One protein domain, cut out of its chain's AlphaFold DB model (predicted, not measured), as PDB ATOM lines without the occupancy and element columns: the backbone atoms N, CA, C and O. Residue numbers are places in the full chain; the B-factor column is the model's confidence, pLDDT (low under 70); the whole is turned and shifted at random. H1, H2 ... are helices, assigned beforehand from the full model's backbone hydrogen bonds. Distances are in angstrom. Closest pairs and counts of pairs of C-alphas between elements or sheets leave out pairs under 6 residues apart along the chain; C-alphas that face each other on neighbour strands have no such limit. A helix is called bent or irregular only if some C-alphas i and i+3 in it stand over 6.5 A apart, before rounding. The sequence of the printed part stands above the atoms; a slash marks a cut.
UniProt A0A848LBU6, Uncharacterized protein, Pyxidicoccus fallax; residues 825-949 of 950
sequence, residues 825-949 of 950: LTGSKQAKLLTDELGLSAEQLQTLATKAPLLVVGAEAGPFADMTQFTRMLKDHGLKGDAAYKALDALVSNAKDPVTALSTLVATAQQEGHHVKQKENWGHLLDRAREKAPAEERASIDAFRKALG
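Overview. This is residues 825 to 949 of the 950 residues of an uncharacterized protein of Pyxidicoccus fallax (UniProt A0A848LBU6). Three helices, H2, H5 and H8, lie side by side in a row, and H1, H4, H6 and H7 cover one side of that row in a compact, all-helical block. The longest helix, H6, makes a corner with H5 where the end of H5 meets its start, then crosses H4 with a kink on its way; the short H3 packs on H1 and H2, and H7 folds back into H8 as a hairpin at the end opposite H1. The printed part has 125 residues with eight named helices, H1 to H8 in order along the chain, and no named strand; the class is all helix. It is compact, with a radius of gyration of the C-alphas of 13.0 A, and rounded, spanning 33 by 29 by 26 A.

Along the chain. H1, residues 828 to 838, begins with C-alpha 828 at (-2.904, -18.164, -15.870) and is 15.4 A long. H2, residues 842 to 851, is 14.4 A long, and H3, residues 853 to 857, is 5.8 A. H4, residues 868 to 876, is 12.0 A long, and H5, residues 881 to 893, is 17.9 A. H6, residues 898 to 915, runs 25.5 A from C-alpha 898 at (1.393, -38.174, -19.256); it has a kink of 33 degrees near residue 909 and is irregular, with C-alphas 911 and 914 7.7 A apart. H7, residues 921 to 932, is 16.8 A long. H8, residues 935 to 947, is 19.7 A long and ends with C-alpha 947 at (17.137, -35.156, -21.753); it is only just irregular, with C-alphas 936 and 939 7.0 A apart.

Arrangement. H6 is the hub, touching H4, H5, H7 and H8. With residues 906 to 913 alone it touches H4, about perpendicular at 75 degrees; the closest C-alphas, of Phe 870 and Ala 909, are 5.9 A apart. H7 touches H6 at a steep tilt of 45 degrees, closest at the C-alphas of Leu 905 and Ala 929, 5.4 A. H7 and H8 form a helical hairpin at a shallow tilt of 17 degrees. H8 touches H5 at a shallow tilt of 16 degrees, opposite ways, with the C-alphas of Leu 891 and Ser 940 closest at 4.7 A. H2 touches H5 at 11 degrees, the same way, closest at Lys 851 and Val 892, whose C-alphas are 6.5 A apart. H1 touches H4 at a shallow tilt of 17 degrees, the same way, and touches H3 at the C-alphas of Ala 831 and Val 856, 4.9 A. H1 and H7 are apart. Every O i to N i+4 pair is within hydrogen-bond range in H1, H2, H3, H4, H5 and H7; the count is 12 of 14 in H6 and 7 of 9 in H8.

Size, cuts and confidence. The two C-alphas farthest apart, of Leu 825 and Glu 920, are 37.6 A apart. The printed part has no cut. The link from H3 to H4, 10 residues, is short, and the other links are tight. The mean pLDDT of the printed part is 82.6; residues 826 to 828, 860 to 861, 863 and 913 to 920 are under 70.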
ATOM      1  N   LEU A 825      -9.924 -23.907 -20.453       70.44
ATOM      2  CA  LEU A 825      -9.811 -24.289 -19.046       70.44
ATOM      3  C   LEU A 825      -8.566 -23.717 -18.342       70.44
ATOM      4  O   LEU A 825      -8.404 -23.924 -17.144       70.44
ATOM      5  N   THR A 826      -7.677 -23.018 -19.059       63.38
ATOM      6  CA  THR A 826      -6.382 -22.572 -18.517       63.38
ATOM      7  C   THR A 826      -6.528 -21.529 -17.410       63.38
ATOM      8  O   THR A 826      -7.113 -20.464 -17.623       63.38
ATOM      9  N   GLY A 827      -5.925 -21.817 -16.250       60.44
ATOM     10  CA  GLY A 827      -5.589 -20.839 -15.220       60.44
ATOM     11  C   GLY A 827      -4.207 -20.241 -15.489       60.44
ATOM     12  O   GLY A 827      -3.237 -20.954 -15.730       60.44
ATOM     13  N   SER A 828      -4.092 -18.916 -15.429       63.84
ATOM     14  CA  SER A 828      -2.904 -18.164 -15.870       63.84
ATOM     15  C   SER A 828      -1.597 -18.486 -15.136       63.84
ATOM     16  O   SER A 828      -0.513 -18.144 -15.613       63.84
ATOM     17  N   LYS A 829      -1.674 -19.117 -13.960       72.19
ATOM     18  CA  LYS A 829      -0.559 -19.223 -13.015       72.19
ATOM     19  C   LYS A 829       0.537 -20.187 -13.483       72.19
ATOM     20  O   LYS A 829       1.704 -19.802 -13.466       72.19
ATOM     21  N   GLN A 830       0.192 -21.401 -13.921       78.50
ATOM     22  CA  GLN A 830       1.173 -22.415 -14.339       78.50
ATOM     23  C   GLN A 830       1.876 -22.025 -15.644       78.50
ATOM     24  O   GLN A 830       3.104 -22.035 -15.700       78.50
ATOM     25  N   ALA A 831       1.131 -21.608 -16.671       79.25
ATOM     26  CA  ALA A 831       1.712 -21.143 -17.930       79.25
ATOM     27  C   ALA A 831       2.662 -19.948 -17.731       79.25
ATOM     28  O   ALA A 831       3.761 -19.919 -18.292       79.25
ATOM     29  N   LYS A 832       2.274 -18.986 -16.880       77.19
ATOM     30  CA  LYS A 832       3.135 -17.856 -16.519       77.19
ATOM     31  C   LYS A 832       4.402 -18.320 -15.809       77.19
ATOM     32  O   LYS A 832       5.484 -17.915 -16.207       77.19
ATOM     33  N   LEU A 833       4.288 -19.214 -14.830       81.44
ATOM     34  CA  LEU A 833       5.434 -19.785 -14.122       81.44
ATOM     35  C   LEU A 833       6.417 -20.487 -15.080       81.44
ATOM     36  O   LEU A 833       7.619 -20.257 -14.996       81.44
ATOM     37  N   LEU A 834       5.920 -21.299 -16.020       85.56
ATOM     38  CA  LEU A 834       6.755 -21.967 -17.030       85.56
ATOM     39  C   LEU A 834       7.447 -20.968 -17.971       85.56
ATOM     40  O   LEU A 834       8.582 -21.190 -18.384       85.56
ATOM     41  N   THR A 835       6.797 -19.851 -18.286       83.06
ATOM     42  CA  THR A 835       7.411 -18.796 -19.105       83.06
ATOM     43  C   THR A 835       8.452 -18.012 -18.313       83.06
ATOM     44  O   THR A 835       9.587 -17.873 -18.754       83.06
ATOM     45  N   ASP A 836       8.090 -17.517 -17.131       80.31
ATOM     46  CA  ASP A 836       8.912 -16.593 -16.349       80.31
ATOM     47  C   ASP A 836      10.147 -17.298 -15.761       80.31
ATOM     48  O   ASP A 836      11.236 -16.722 -15.709       80.31
ATOM     49  N   GLU A 837      10.005 -18.558 -15.333       83.00
ATOM     50  CA  GLU A 837      11.095 -19.307 -14.700       83.00
ATOM     51  C   GLU A 837      11.937 -20.100 -15.703       83.00
ATOM     52  O   GLU A 837      13.165 -20.143 -15.570       83.00
ATOM     53  N   LEU A 838      11.301 -20.711 -16.711       87.81
ATOM     54  CA  LEU A 838      11.978 -21.588 -17.674       87.81
ATOM     55  C   LEU A 838      12.111 -20.983 -19.068       87.81
ATOM     56  O   LEU A 838      12.818 -21.558 -19.882       87.81
ATOM     57  N   GLY A 839      11.502 -19.840 -19.374       86.12
ATOM     58  CA  GLY A 839      11.637 -19.194 -20.682       86.12
ATOM     59  C   GLY A 839      10.979 -19.958 -21.831       86.12
ATOM     60  O   GLY A 839      11.474 -19.878 -22.953       86.12
ATOM     61  N   LEU A 840       9.922 -20.736 -21.568       89.44
ATOM     62  CA  LEU A 840       9.175 -21.420 -22.629       89.44
ATOM     63  C   LEU A 840       8.395 -20.415 -23.488       89.44
ATOM     64  O   LEU A 840       7.755 -19.506 -22.962       89.44
ATOM     65  N   SER A 841       8.421 -20.622 -24.803       87.44
ATOM     66  CA  SER A 841       7.610 -19.871 -25.774       87.44
ATOM     67  C   SER A 841       6.145 -20.325 -25.784       87.44
ATOM     68  O   SER A 841       5.801 -21.399 -25.282       87.44
ATOM     69  N   ALA A 842       5.270 -19.519 -26.390       86.00
ATOM     70  CA  ALA A 842       3.847 -19.830 -26.504       86.00
ATOM     71  C   ALA A 842       3.601 -21.125 -27.294       86.00
ATOM     72  O   ALA A 842       2.788 -21.952 -26.893       86.00
ATOM     73  N   GLU A 843       4.347 -21.353 -28.372       89.12
ATOM     74  CA  GLU A 843       4.259 -22.546 -29.215       89.12
ATOM     75  C   GLU A 843       4.672 -23.809 -28.448       89.12
ATOM     76  O   GLU A 843       4.044 -24.868 -28.561       89.12
ATOM     77  N   GLN A 844       5.708 -23.691 -27.614       91.38
ATOM     78  CA  GLN A 844       6.153 -24.765 -26.727       91.38
ATOM     79  C   GLN A 844       5.090 -25.081 -25.673       91.38
ATOM     80  O   GLN A 844       4.774 -26.250 -25.449       91.38
ATOM     81  N   LEU A 845       4.489 -24.052 -25.070       88.69
ATOM     82  CA  LEU A 845       3.389 -24.219 -24.122       88.69
ATOM     83  C   LEU A 845       2.157 -24.843 -24.779       88.69
ATOM     84  O   LEU A 845       1.562 -25.735 -24.188       88.69
ATOM     85  N   GLN A 846       1.795 -24.444 -26.000       88.69
ATOM     86  CA  GLN A 846       0.686 -25.051 -26.744       88.69
ATOM     87  C   GLN A 846       0.944 -26.527 -27.034       88.69
ATOM     88  O   GLN A 846       0.070 -27.363 -26.820       88.69
ATOM     89  N   THR A 847       2.159 -26.870 -27.461       88.81
ATOM     90  CA  THR A 847       2.529 -28.266 -27.727       88.81
ATOM     91  C   THR A 847       2.424 -29.116 -26.461       88.81
ATOM     92  O   THR A 847       1.847 -30.206 -26.486       88.81
ATOM     93  N   LEU A 848       2.925 -28.597 -25.335       88.31
ATOM     94  CA  LEU A 848       2.802 -29.255 -24.036       88.31
ATOM     95  C   LEU A 848       1.345 -29.331 -23.565       88.31
ATOM     96  O   LEU A 848       0.946 -30.364 -23.038       88.31
ATOM     97  N   ALA A 849       0.534 -28.296 -23.793       85.62
ATOM     98  CA  ALA A 849      -0.876 -28.269 -23.411       85.62
ATOM     99  C   ALA A 849      -1.701 -29.320 -24.165       85.62
ATOM    100  O   ALA A 849      -2.601 -29.911 -23.577       85.62
ATOM    101  N   THR A 850      -1.375 -29.607 -25.429       84.94
ATOM    102  CA  THR A 850      -2.037 -30.670 -26.203       84.94
ATOM    103  C   THR A 850      -1.725 -32.064 -25.651       84.94
ATOM    104  O   THR A 850      -2.589 -32.938 -25.663       84.94
ATOM    105  N   LYS A 851      -0.498 -32.285 -25.166       85.44
ATOM    106  CA  LYS A 851      -0.036 -33.598 -24.679       85.44
ATOM    107  C   LYS A 851      -0.357 -33.837 -23.203       85.44
ATOM    108  O   LYS A 851      -0.714 -34.945 -22.818       85.44
ATOM    109  N   ALA A 852      -0.218 -32.807 -22.376       84.81
ATOM    110  CA  ALA A 852      -0.420 -32.856 -20.934       84.81
ATOM    111  C   ALA A 852      -1.016 -31.527 -20.431       84.81
ATOM    112  O   ALA A 852      -0.297 -30.697 -19.870       84.81
ATOM    113  N   PRO A 853      -2.337 -31.320 -20.585       79.94
ATOM    114  CA  PRO A 853      -2.991 -30.056 -20.244       79.94
ATOM    115  C   PRO A 853      -2.693 -29.572 -18.820       79.94
ATOM    116  O   PRO A 853      -2.397 -28.398 -18.621       79.94
ATOM    117  N   LEU A 854      -2.682 -30.477 -17.835       78.94
ATOM    118  CA  LEU A 854      -2.449 -30.151 -16.420       78.94
ATOM    119  C   LEU A 854      -1.067 -29.539 -16.141       78.94
ATOM    120  O   LEU A 854      -0.924 -28.806 -15.165       78.94
ATOM    121  N   LEU A 855      -0.073 -29.783 -17.005       81.00
ATOM    122  CA  LEU A 855       1.245 -29.150 -16.911       81.00
ATOM    123  C   LEU A 855       1.154 -27.631 -17.105       81.00
ATOM    124  O   LEU A 855       1.858 -26.873 -16.442       81.00
ATOM    125  N   VAL A 856       0.290 -27.203 -18.026       79.25
ATOM    126  CA  VAL A 856       0.171 -25.809 -18.472       79.25
ATOM    127  C   VAL A 856      -0.986 -25.097 -17.766       79.25
ATOM    128  O   VAL A 856      -0.860 -23.931 -17.402       79.25
ATOM    129  N   VAL A 857      -2.088 -25.814 -17.534       73.88
ATOM    130  CA  VAL A 857      -3.336 -25.321 -16.930       73.88
ATOM    131  C   VAL A 857      -3.286 -25.313 -15.400       73.88
ATOM    132  O   VAL A 857      -3.910 -24.456 -14.777       73.88
ATOM    133  N   GLY A 858      -2.538 -26.242 -14.796       73.12
ATOM    134  CA  GLY A 858      -2.602 -26.514 -13.360       73.12
ATOM    135  C   GLY A 858      -3.844 -27.317 -12.955       73.12
ATOM    136  O   GLY A 858      -4.681 -27.673 -13.784       73.12
ATOM    137  N   ALA A 859      -3.949 -27.627 -11.663       70.69
ATOM    138  CA  ALA A 859      -5.118 -28.271 -11.062       70.69
ATOM    139  C   ALA A 859      -5.535 -27.535  -9.780       70.69
ATOM    140  O   ALA A 859      -4.701 -26.914  -9.129       70.69
ATOM    141  N   GLU A 860      -6.804 -27.635  -9.377       64.25
ATOM    142  CA  GLU A 860      -7.274 -27.035  -8.114       64.25
ATOM    143  C   GLU A 860      -6.677 -27.717  -6.870       64.25
ATOM    144  O   GLU A 860      -6.547 -27.098  -5.815       64.25
ATOM    145  N   ALA A 861      -6.300 -28.993  -6.987       61.38
ATOM    146  CA  ALA A 861      -5.728 -29.792  -5.910       61.38
ATOM    147  C   ALA A 861      -4.716 -30.818  -6.446       61.38
ATOM    148  O   ALA A 861      -4.674 -31.119  -7.640       61.38
ATOM    149  N   GLY A 862      -3.913 -31.384  -5.543       71.12
ATOM    150  CA  GLY A 862      -2.894 -32.380  -5.875       71.12
ATOM    151  C   GLY A 862      -1.553 -31.766  -6.300       71.12
ATOM    152  O   GLY A 862      -1.341 -30.564  -6.134       71.12
ATOM    153  N   PRO A 863      -0.621 -32.577  -6.836       67.94
ATOM    154  CA  PRO A 863       0.750 -32.138  -7.108       67.94
ATOM    155  C   PRO A 863       0.835 -31.003  -8.137       67.94
ATOM    156  O   PRO A 863       1.775 -30.217  -8.100       67.94
ATOM    157  N   PHE A 864      -0.173 -30.852  -9.001       72.25
ATOM    158  CA  PHE A 864      -0.253 -29.774  -9.991       72.25
ATOM    159  C   PHE A 864      -0.871 -28.473  -9.470       72.25
ATOM    160  O   PHE A 864      -0.934 -27.514 -10.236       72.25
ATOM    161  N   ALA A 865      -1.305 -28.405  -8.207       71.69
ATOM    162  CA  ALA A 865      -1.823 -27.166  -7.619       71.69
ATOM    163  C   ALA A 865      -0.723 -26.114  -7.410       71.69
ATOM    164  O   ALA A 865      -0.958 -24.917  -7.585       71.69
ATOM    165  N   ASP A 866       0.499 -26.562  -7.109       74.94
ATOM    166  CA  ASP A 866       1.667 -25.693  -6.994       74.94
ATOM    167  C   ASP A 866       2.914 -26.324  -7.623       74.94
ATOM    168  O   ASP A 866       3.598 -27.166  -7.047       74.94
ATOM    169  N   MET A 867       3.237 -25.866  -8.827       81.38
ATOM    170  CA  MET A 867       4.413 -26.310  -9.572       81.38
ATOM    171  C   MET A 867       5.693 -25.545  -9.203       81.38
ATOM    172  O   MET A 867       6.768 -25.919  -9.664       81.38
ATOM    173  N   THR A 868       5.618 -24.506  -8.361       81.88
ATOM    174  CA  THR A 868       6.709 -23.538  -8.137       81.88
ATOM    175  C   THR A 868       8.028 -24.203  -7.762       81.88
ATOM    176  O   THR A 868       9.075 -23.859  -8.308       81.88
ATOM    177  N   GLN A 869       7.990 -25.179  -6.852       78.62
ATOM    178  CA  GLN A 869       9.191 -25.889  -6.415       78.62
ATOM    179  C   GLN A 869       9.811 -26.713  -7.550       78.62
ATOM    180  O   GLN A 869      11.015 -26.624  -7.773       78.62
ATOM    181  N   PHE A 870       8.997 -27.460  -8.299       84.56
ATOM    182  CA  PHE A 870       9.461 -28.253  -9.437       84.56
ATOM    183  C   PHE A 870      10.072 -27.359 -10.526       84.56
ATOM    184  O   PHE A 870      11.176 -27.616 -11.000       84.56
ATOM    185  N   THR A 871       9.404 -26.259 -10.874       84.75
ATOM    186  CA  THR A 871       9.884 -25.326 -11.900       84.75
ATOM    187  C   THR A 871      11.172 -24.621 -11.477       84.75
ATOM    188  O   THR A 871      12.107 -24.516 -12.269       84.75
ATOM    189  N   ARG A 872      11.269 -24.194 -10.210       80.38
ATOM    190  CA  ARG A 872      12.496 -23.598  -9.661       80.38
ATOM    191  C   ARG A 872      13.656 -24.585  -9.690       80.38
ATOM    192  O   ARG A 872      14.744 -24.211 -10.102       80.38
ATOM    193  N   MET A 873      13.414 -25.846  -9.340       78.44
ATOM    194  CA  MET A 873      14.438 -26.885  -9.426       78.44
ATOM    195  C   MET A 873      14.979 -27.032 -10.854       78.44
ATOM    196  O   MET A 873      16.194 -27.058 -11.043       78.44
ATOM    197  N   LEU A 874      14.104 -27.089 -11.864       84.38
ATOM    198  CA  LEU A 874      14.534 -27.154 -13.266       84.38
ATOM    199  C   LEU A 874      15.383 -25.934 -13.656       84.38
ATOM    200  O   LEU A 874      16.439 -26.083 -14.272       84.38
ATOM    201  N   LYS A 875      14.967 -24.734 -13.236       83.50
ATOM    202  CA  LYS A 875      15.711 -23.490 -13.470       83.50
ATOM    203  C   LYS A 875      17.084 -23.487 -12.799       83.50
ATOM    204  O   LYS A 875      18.058 -23.086 -13.436       83.50
ATOM    205  N   ASP A 876      17.171 -23.929 -11.546       77.94
ATOM    206  CA  ASP A 876      18.425 -24.021 -10.786       77.94
ATOM    207  C   ASP A 876      19.405 -25.010 -11.443       77.94
ATOM    208  O   ASP A 876      20.619 -24.883 -11.300       77.94
ATOM    209  N   HIS A 877      18.891 -25.947 -12.246       75.31
ATOM    210  CA  HIS A 877      19.681 -26.842 -13.090       75.31
ATOM    211  C   HIS A 877      20.160 -26.212 -14.411       75.31
ATOM    212  O   HIS A 877      20.769 -26.881 -15.247       75.31
ATOM    213  N   GLY A 878      19.868 -24.934 -14.642       77.75
ATOM    214  CA  GLY A 878      20.189 -24.245 -15.888       77.75
ATOM    215  C   GLY A 878      19.280 -24.619 -17.061       77.75
ATOM    216  O   GLY A 878      19.566 -24.213 -18.187       77.75
ATOM    217  N   LEU A 879      18.182 -25.354 -16.832       83.88
ATOM    218  CA  LEU A 879      17.215 -25.649 -17.886       83.88
ATOM    219  C   LEU A 879      16.385 -24.405 -18.165       83.88
ATOM    220  O   LEU A 879      15.584 -23.972 -17.335       83.88
ATOM    221  N   LYS A 880      16.578 -23.842 -19.355       86.50
ATOM    222  CA  LYS A 880      15.803 -22.719 -19.877       86.50
ATOM    223  C   LYS A 880      15.554 -22.885 -21.374       86.50
ATOM    224  O   LYS A 880      16.279 -23.624 -22.045       86.50
ATOM    225  N   GLY A 881      14.536 -22.197 -21.877       87.50
ATOM    226  CA  GLY A 881      14.094 -22.215 -23.266       87.50
ATOM    227  C   GLY A 881      13.932 -23.637 -23.794       87.50
ATOM    228  O   GLY A 881      13.337 -24.504 -23.151       87.50
ATOM    229  N   ASP A 882      14.549 -23.893 -24.944       89.88
ATOM    230  CA  ASP A 882      14.471 -25.168 -25.655       89.88
ATOM    231  C   ASP A 882      14.939 -26.378 -24.845       89.88
ATOM    232  O   ASP A 882      14.424 -27.475 -25.045       89.88
ATOM    233  N   ALA A 883      15.909 -26.214 -23.941       87.44
ATOM    234  CA  ALA A 883      16.398 -27.325 -23.126       87.44
ATOM    235  C   ALA A 883      15.338 -27.773 -22.109       87.44
ATOM    236  O   ALA A 883      15.079 -28.967 -21.965       87.44
ATOM    237  N   ALA A 884      14.680 -26.809 -21.455       90.69
ATOM    238  CA  ALA A 884      13.574 -27.085 -20.545       90.69
ATOM    239  C   ALA A 884      12.380 -27.695 -21.292       90.69
ATOM    240  O   ALA A 884      11.817 -28.693 -20.841       90.69
ATOM    241  N   TYR A 885      12.041 -27.142 -22.460       93.19
ATOM    242  CA  TYR A 885      10.991 -27.686 -23.315       93.19
ATOM    243  C   TYR A 885      11.278 -29.132 -23.732       93.19
ATOM    244  O   TYR A 885      10.431 -29.990 -23.518       93.19
ATOM    245  N   LYS A 886      12.469 -29.435 -24.267       92.06
ATOM    246  CA  LYS A 886      12.832 -30.795 -24.707       92.06
ATOM    247  C   LYS A 886      12.778 -31.809 -23.571       92.06
ATOM    248  O   LYS A 886      12.360 -32.938 -23.800       92.06
ATOM    249  N   ALA A 887      13.182 -31.416 -22.363       90.12
ATOM    250  CA  ALA A 887      13.062 -32.278 -21.196       90.12
ATOM    251  C   ALA A 887      11.586 -32.571 -20.898       90.12
ATOM    252  O   ALA A 887      11.181 -33.730 -20.914       90.12
ATOM    253  N   LEU A 888      10.766 -31.533 -20.710       91.94
ATOM    254  CA  LEU A 888       9.335 -31.700 -20.438       91.94
ATOM    255  C   LEU A 888       8.631 -32.496 -21.545       91.94
ATOM    256  O   LEU A 888       7.880 -33.413 -21.236       91.94
ATOM    257  N   ASP A 889       8.924 -32.215 -22.814       93.44
ATOM    258  CA  ASP A 889       8.358 -32.914 -23.967       93.44
ATOM    259  C   ASP A 889       8.765 -34.391 -24.022       93.44
ATOM    260  O   ASP A 889       7.929 -35.245 -24.322       93.44
ATOM    261  N   ALA A 890      10.018 -34.718 -23.683       91.50
ATOM    262  CA  ALA A 890      10.484 -36.100 -23.597       91.50
ATOM    263  C   ALA A 890       9.742 -36.882 -22.506       91.50
ATOM    264  O   ALA A 890       9.407 -38.047 -22.727       91.50
ATOM    265  N   LEU A 891       9.439 -36.244 -21.374       90.56
ATOM    266  CA  LEU A 891       8.625 -36.843 -20.319       90.56
ATOM    267  C   LEU A 891       7.209 -37.130 -20.824       90.56
ATOM    268  O   LEU A 891       6.767 -38.271 -20.797       90.56
ATOM    269  N   VAL A 892       6.498 -36.124 -21.340       91.00
ATOM    270  CA  VAL A 892       5.088 -36.324 -21.721       91.00
ATOM    271  C   VAL A 892       4.914 -37.157 -22.994       91.00
ATOM    272  O   VAL A 892       3.913 -37.849 -23.118       91.00
ATOM    273  N   SER A 893       5.872 -37.154 -23.924       90.88
ATOM    274  CA  SER A 893       5.757 -37.910 -25.184       90.88
ATOM    275  C   SER A 893       6.076 -39.401 -25.049       90.88
ATOM    276  O   SER A 893       5.652 -40.185 -25.893       90.88
ATOM    277  N   ASN A 894       6.837 -39.796 -24.022       89.06
ATOM    278  CA  ASN A 894       7.192 -41.200 -23.768       89.06
ATOM    279  C   ASN A 894       6.345 -41.832 -22.651       89.06
ATOM    280  O   ASN A 894       6.599 -42.970 -22.260       89.06
ATOM    281  N   ALA A 895       5.370 -41.092 -22.125       88.50
ATOM    282  CA  ALA A 895       4.428 -41.569 -21.126       88.50
ATOM    283  C   ALA A 895       3.233 -42.257 -21.793       88.50
ATOM    284  O   ALA A 895       2.744 -41.807 -22.833       88.50
ATOM    285  N   LYS A 896       2.742 -43.338 -21.183       89.06
ATOM    286  CA  LYS A 896       1.474 -43.957 -21.593       89.06
ATOM    287  C   LYS A 896       0.304 -43.144 -21.037       89.06
ATOM    288  O   LYS A 896      -0.680 -42.932 -21.743       89.06
ATOM    289  N   ASP A 897       0.447 -42.651 -19.811       87.75
ATOM    290  CA  ASP A 897      -0.370 -41.608 -19.207       87.75
ATOM    291  C   ASP A 897       0.522 -40.433 -18.749       87.75
ATOM    292  O   ASP A 897       1.093 -40.457 -17.648       87.75
ATOM    293  N   PRO A 898       0.617 -39.369 -19.570       84.38
ATOM    294  CA  PRO A 898       1.393 -38.174 -19.256       84.38
ATOM    295  C   PRO A 898       1.028 -37.533 -17.916       84.38
ATOM    296  O   PRO A 898       1.900 -36.966 -17.261       84.38
ATOM    297  N   VAL A 899      -0.234 -37.625 -17.481       82.19
ATOM    298  CA  VAL A 899      -0.675 -37.056 -16.201       82.19
ATOM    299  C   VAL A 899      -0.069 -37.833 -15.043       82.19
ATOM    300  O   VAL A 899       0.460 -37.225 -14.111       82.19
ATOM    301  N   THR A 900      -0.100 -39.163 -15.105       86.44
ATOM    302  CA  THR A 900       0.470 -40.024 -14.066       86.44
ATOM    303  C   THR A 900       1.988 -39.872 -13.987       86.44
ATOM    304  O   THR A 900       2.509 -39.618 -12.900       86.44
ATOM    305  N   ALA A 901       2.696 -39.919 -15.121       86.94
ATOM    306  CA  ALA A 901       4.147 -39.725 -15.167       86.94
ATOM    307  C   ALA A 901       4.579 -38.376 -14.562       86.94
ATOM    308  O   ALA A 901       5.461 -38.307 -13.699       86.94
ATOM    309  N   LEU A 902       3.913 -37.297 -14.980       85.12
ATOM    310  CA  LEU A 902       4.177 -35.945 -14.501       85.12
ATOM    311  C   LEU A 902       3.831 -35.801 -13.009       85.12
ATOM    312  O   LEU A 902       4.579 -35.175 -12.263       85.12
ATOM    313  N   SER A 903       2.740 -36.423 -12.555       84.94
ATOM    314  CA  SER A 903       2.276 -36.376 -11.163       84.94
ATOM    315  C   SER A 903       3.276 -37.055 -10.235       84.94
ATOM    316  O   SER A 903       3.662 -36.479  -9.218       84.94
ATOM    317  N   THR A 904       3.775 -38.234 -10.619       88.31
ATOM    318  CA  THR A 904       4.814 -38.947  -9.871       88.31
ATOM    319  C   THR A 904       6.087 -38.116  -9.757       88.31
ATOM    320  O   THR A 904       6.657 -38.014  -8.665       88.31
ATOM    321  N   LEU A 905       6.528 -37.496 -10.854       87.19
ATOM    322  CA  LEU A 905       7.741 -36.686 -10.852       87.19
ATOM    323  C   LEU A 905       7.583 -35.425  -9.993       87.19
ATOM    324  O   LEU A 905       8.427 -35.162  -9.138       87.19
ATOM    325  N   VAL A 906       6.492 -34.673 -10.172       86.31
ATOM    326  CA  VAL A 906       6.221 -33.436  -9.423       86.31
ATOM    327  C   VAL A 906       6.021 -33.729  -7.936       86.31
ATOM    328  O   VAL A 906       6.623 -33.054  -7.104       86.31
ATOM    329  N   ALA A 907       5.261 -34.769  -7.582       86.56
ATOM    330  CA  ALA A 907       5.077 -35.172  -6.189       86.56
ATOM    331  C   ALA A 907       6.403 -35.597  -5.541       86.56
ATOM    332  O   ALA A 907       6.677 -35.236  -4.397       86.56
ATOM    333  N   THR A 908       7.261 -36.315  -6.274       87.25
ATOM    334  CA  THR A 908       8.596 -36.695  -5.781       87.25
ATOM    335  C   THR A 908       9.488 -35.465  -5.603       87.25
ATOM    336  O   THR A 908      10.152 -35.339  -4.577       87.25
ATOM    337  N   ALA A 909       9.448 -34.514  -6.542       83.56
ATOM    338  CA  ALA A 909      10.150 -33.236  -6.439       83.56
ATOM    339  C   ALA A 909       9.673 -32.388  -5.253       83.56
ATOM    340  O   ALA A 909      10.492 -31.804  -4.551       83.56
ATOM    341  N   GLN A 910       8.375 -32.354  -4.968       82.19
ATOM    342  CA  GLN A 910       7.839 -31.643  -3.806       82.19
ATOM    343  C   GLN A 910       8.247 -32.320  -2.489       82.19
ATOM    344  O   GLN A 910       8.699 -31.651  -1.557       82.19
ATOM    345  N   GLN A 911       8.148 -33.652  -2.425       82.44
ATOM    346  CA  GLN A 911       8.469 -34.434  -1.229       82.44
ATOM    347  C   GLN A 911       9.960 -34.480  -0.903       82.44
ATOM    348  O   GLN A 911      10.301 -34.511   0.269       82.44
ATOM    349  N   GLU A 912      10.841 -34.526  -1.902       79.25
ATOM    350  CA  GLU A 912      12.275 -34.789  -1.693       79.25
ATOM    351  C   GLU A 912      13.167 -33.617  -2.159       79.25
ATOM    352  O   GLU A 912      14.363 -33.574  -1.870       79.25
ATOM    353  N   GLY A 913      12.598 -32.606  -2.828       66.25
ATOM    354  CA  GLY A 913      13.341 -31.516  -3.472       66.25
ATOM    355  C   GLY A 913      14.078 -30.568  -2.528       66.25
ATOM    356  O   GLY A 913      15.023 -29.909  -2.947       66.25
ATOM    357  N   HIS A 914      13.730 -30.527  -1.239       67.25
ATOM    358  CA  HIS A 914      14.480 -29.749  -0.243       67.25
ATOM    359  C   HIS A 914      15.909 -30.282  -0.015       67.25
ATOM    360  O   HIS A 914      16.771 -29.545   0.477       67.25
ATOM    361  N   HIS A 915      16.187 -31.525  -0.427       63.34
ATOM    362  CA  HIS A 915      17.519 -32.132  -0.423       63.34
ATOM    363  C   HIS A 915      18.289 -31.933  -1.743       63.34
ATOM    364  O   HIS A 915      19.494 -32.187  -1.804       63.34
ATOM    365  N   VAL A 916      17.642 -31.429  -2.798       62.00
ATOM    366  CA  VAL A 916      18.236 -31.264  -4.133       62.00
ATOM    367  C   VAL A 916      18.770 -29.839  -4.291       62.00
ATOM    368  O   VAL A 916      18.202 -29.009  -4.988       62.00
ATOM    369  N   LYS A 917      19.871 -29.535  -3.591       59.50
ATOM    370  CA  LYS A 917      20.589 -28.247  -3.714       59.50
ATOM    371  C   LYS A 917      21.763 -28.292  -4.697       59.50
ATOM    372  O   LYS A 917      22.312 -27.251  -5.034       59.50
ATOM    373  N   GLN A 918      22.176 -29.490  -5.107       63.19
ATOM    374  CA  GLN A 918      23.355 -29.721  -5.937       63.19
ATOM    375  C   GLN A 918      23.024 -30.651  -7.106       63.19
ATOM    376  O   GLN A 918      22.075 -31.440  -7.051       63.19
ATOM    377  N   LYS A 919      23.816 -30.539  -8.175       61.69
ATOM    378  CA  LYS A 919      23.635 -31.262  -9.436       61.69
ATOM    379  C   LYS A 919      23.684 -32.784  -9.237       61.69
ATOM    380  O   LYS A 919      22.951 -33.508  -9.905       61.69
ATOM    381  N   GLU A 920      24.469 -33.286  -8.288       65.00
ATOM    382  CA  GLU A 920      24.604 -34.726  -8.042       65.00
ATOM    383  C   GLU A 920      23.330 -35.357  -7.440       65.00
ATOM    384  O   GLU A 920      23.077 -36.545  -7.632       65.00
ATOM    385  N   ASN A 921      22.464 -34.559  -6.803       74.56
ATOM    386  CA  ASN A 921      21.259 -35.052  -6.121       74.56
ATOM    387  C   ASN A 921      20.060 -35.264  -7.067       74.56
ATOM    388  O   ASN A 921      19.046 -35.836  -6.667       74.56
ATOM    389  N   TRP A 922      20.175 -34.837  -8.330       75.44
ATOM    390  CA  TRP A 922      19.151 -35.059  -9.357       75.44
ATOM    391  C   TRP A 922      19.037 -36.522  -9.773       75.44
ATOM    392  O   TRP A 922      17.922 -37.010  -9.933       75.44
ATOM    393  N   GLY A 923      20.164 -37.232  -9.895       79.62
ATOM    394  CA  GLY A 923      20.158 -38.662 -10.219       79.62
ATOM    395  C   GLY A 923      19.338 -39.454  -9.200       79.62
ATOM    396  O   GLY A 923      18.422 -40.172  -9.582       79.62
ATOM    397  N   HIS A 924      19.572 -39.196  -7.908       83.50
ATOM    398  CA  HIS A 924      18.808 -39.807  -6.822       83.50
ATOM    399  C   HIS A 924      17.316 -39.460  -6.892       83.50
ATOM    400  O   HIS A 924      16.472 -40.339  -6.745       83.50
ATOM    401  N   LEU A 925      16.957 -38.197  -7.147       87.06
ATOM    402  CA  LEU A 925      15.549 -37.817  -7.278       87.06
ATOM    403  C   LEU A 925      14.858 -38.538  -8.447       87.06
ATOM    404  O   LEU A 925      13.721 -38.989  -8.307       87.06
ATOM    405  N   LEU A 926      15.536 -38.659  -9.587       88.31
ATOM    406  CA  LEU A 926      15.008 -39.338 -10.769       88.31
ATOM    407  C   LEU A 926      14.912 -40.853 -10.560       88.31
ATOM    408  O   LEU A 926      13.919 -41.446 -10.973       88.31
ATOM    409  N   ASP A 927      15.871 -41.463  -9.860       89.81
ATOM    410  CA  ASP A 927      15.802 -42.868  -9.440       89.81
ATOM    411  C   ASP A 927      14.585 -43.107  -8.537       89.81
ATOM    412  O   ASP A 927      13.799 -44.023  -8.774       89.81
ATOM    413  N   ARG A 928      14.351 -42.220  -7.564       90.56
ATOM    414  CA  ARG A 928      13.191 -42.285  -6.660       90.56
ATOM    415  C   ARG A 928      11.873 -42.071  -7.390       90.56
ATOM    416  O   ARG A 928      10.904 -42.784  -7.131       90.56
ATOM    417  N   ALA A 929      11.826 -41.121  -8.322       90.06
ATOM    418  CA  ALA A 929      10.654 -40.906  -9.161       90.06
ATOM    419  C   ALA A 929      10.366 -42.153 -10.014       90.06
ATOM    420  O   ALA A 929       9.221 -42.587 -10.101       90.06
ATOM    421  N   ARG A 930      11.407 -42.779 -10.575       92.94
ATOM    422  CA  ARG A 930      11.315 -44.014 -11.360       92.94
ATOM    423  C   ARG A 930      10.868 -45.222 -10.533       92.94
ATOM    424  O   ARG A 930      10.090 -46.037 -11.025       92.94
ATOM    425  N   GLU A 931      11.334 -45.343  -9.290       93.31
ATOM    426  CA  GLU A 931      10.889 -46.374  -8.341       93.31
ATOM    427  C   GLU A 931       9.400 -46.233  -8.010       93.31
ATOM    428  O   GLU A 931       8.676 -47.229  -8.003       93.31
ATOM    429  N   LYS A 932       8.950 -44.995  -7.764       91.94
ATOM    430  CA  LYS A 932       7.553 -44.668  -7.439       91.94
ATOM    431  C   LYS A 932       6.623 -44.721  -8.657       91.94
ATOM    432  O   LYS A 932       5.409 -44.795  -8.477       91.94
ATOM    433  N   ALA A 933       7.161 -44.665  -9.874       90.50
ATOM    434  CA  ALA A 933       6.367 -44.689 -11.095       90.50
ATOM    435  C   ALA A 933       5.832 -46.094 -11.417       90.50
ATOM    436  O   ALA A 933       6.572 -47.083 -11.283       90.50
ATOM    437  N   PRO A 934       4.581 -46.195 -11.915       92.38
ATOM    438  CA  PRO A 934       4.071 -47.417 -12.529       92.38
ATOM    439  C   PRO A 934       5.028 -47.928 -13.609       92.38
ATOM    440  O   PRO A 934       5.718 -47.142 -14.260       92.38
ATOM    441  N   ALA A 935       5.082 -49.247 -13.807       91.69
ATOM    442  CA  ALA A 935       6.048 -49.868 -14.715       91.69
ATOM    443  C   ALA A 935       5.951 -49.300 -16.140       91.69
ATOM    444  O   ALA A 935       6.976 -49.047 -16.773       91.69
ATOM    445  N   GLU A 936       4.727 -49.044 -16.594       90.81
ATOM    446  CA  GLU A 936       4.390 -48.426 -17.872       90.81
ATOM    447  C   GLU A 936       4.886 -46.981 -18.032       90.81
ATOM    448  O   GLU A 936       5.136 -46.570 -19.160       90.81
ATOM    449  N   GLU A 937       5.108 -46.238 -16.944       91.50
ATOM    450  CA  GLU A 937       5.568 -44.843 -17.007       91.50
ATOM    451  C   GLU A 937       7.079 -44.689 -16.817       91.50
ATOM    452  O   GLU A 937       7.623 -43.614 -17.062       91.50
ATOM    453  N   ARG A 938       7.810 -45.742 -16.431       92.12
ATOM    454  CA  ARG A 938       9.267 -45.653 -16.187       92.12
ATOM    455  C   ARG A 938      10.051 -45.178 -17.409       92.12
ATOM    456  O   ARG A 938      11.008 -44.426 -17.253       92.12
ATOM    457  N   ALA A 939       9.611 -45.559 -18.610       90.62
ATOM    458  CA  ALA A 939      10.224 -45.125 -19.864       90.62
ATOM    459  C   ALA A 939      10.181 -43.596 -20.040       90.62
ATOM    460  O   ALA A 939      11.130 -43.012 -20.561       90.62
ATOM    461  N   SER A 940       9.124 -42.939 -19.553       91.19
ATOM    462  CA  SER A 940       8.994 -41.481 -19.597       91.19
ATOM    463  C   SER A 940      10.000 -40.775 -18.686       91.19
ATOM    464  O   SER A 940      10.624 -39.792 -19.088       91.19
ATOM    465  N   ILE A 941      10.224 -41.317 -17.485       91.19
ATOM    466  CA  ILE A 941      11.191 -40.786 -16.520       91.19
ATOM    467  C   ILE A 941      12.618 -41.027 -17.012       91.19
ATOM    468  O   ILE A 941      13.455 -40.137 -16.896       91.19
ATOM    469  N   ASP A 942      12.884 -42.181 -17.628       91.88
ATOM    470  CA  ASP A 942      14.175 -42.483 -18.255       91.88
ATOM    471  C   ASP A 942      14.450 -41.539 -19.447       91.88
ATOM    472  O   ASP A 942      15.565 -41.035 -19.605       91.88
ATOM    473  N   ALA A 943      13.431 -41.218 -20.252       90.69
ATOM    474  CA  ALA A 943      13.541 -40.241 -21.336       90.69
ATOM    475  C   ALA A 943      13.787 -38.814 -20.815       90.69
ATOM    476  O   ALA A 943      14.649 -38.106 -21.343       90.69
ATOM    477  N   PHE A 944      13.083 -38.409 -19.753       90.31
ATOM    478  CA  PHE A 944      13.306 -37.137 -19.065       90.31
ATOM    479  C   PHE A 944      14.730 -37.046 -18.512       90.31
ATOM    480  O   PHE A 944      15.449 -36.093 -18.801       90.31
ATOM    481  N   ARG A 945      15.176 -38.081 -17.794       88.88
ATOM    482  CA  ARG A 945      16.535 -38.208 -17.254       88.88
ATOM    483  C   ARG A 945      17.594 -38.045 -18.342       88.88
ATOM    484  O   ARG A 945      18.511 -37.240 -18.190       88.88
ATOM    485  N   LYS A 946      17.425 -38.734 -19.470       88.75
ATOM    486  CA  LYS A 946      18.338 -38.625 -20.610       88.75
ATOM    487  C   LYS A 946      18.367 -37.211 -21.190       88.75
ATOM    488  O   LYS A 946      19.439 -36.719 -21.535       88.75
ATOM    489  N   ALA A 947      17.216 -36.541 -21.285       85.44
ATOM    490  CA  ALA A 947      17.137 -35.156 -21.753       85.44
ATOM    491  C   ALA A 947      17.832 -34.165 -20.800       85.44
ATOM    492  O   ALA A 947      18.314 -33.125 -21.246       85.44
ATOM    493  N   LEU A 948      17.941 -34.514 -19.515       80.88
ATOM    494  CA  LEU A 948      18.728 -33.788 -18.517       80.88
ATOM    495  C   LEU A 948      20.230 -34.124 -18.541       80.88
ATOM    496  O   LEU A 948      21.012 -33.446 -17.876       80.88
ATOM    497  N   GLY A 949      20.646 -35.136 -19.311       79.81
ATOM    498  CA  GLY A 949      22.039 -35.576 -19.420       79.81
ATOM    499  C   GLY A 949      22.489 -36.573 -18.343       79.81
ATOM    500  O   GLY A 949      23.673 -36.578 -18.006       79.81
TER     501      GLY A 949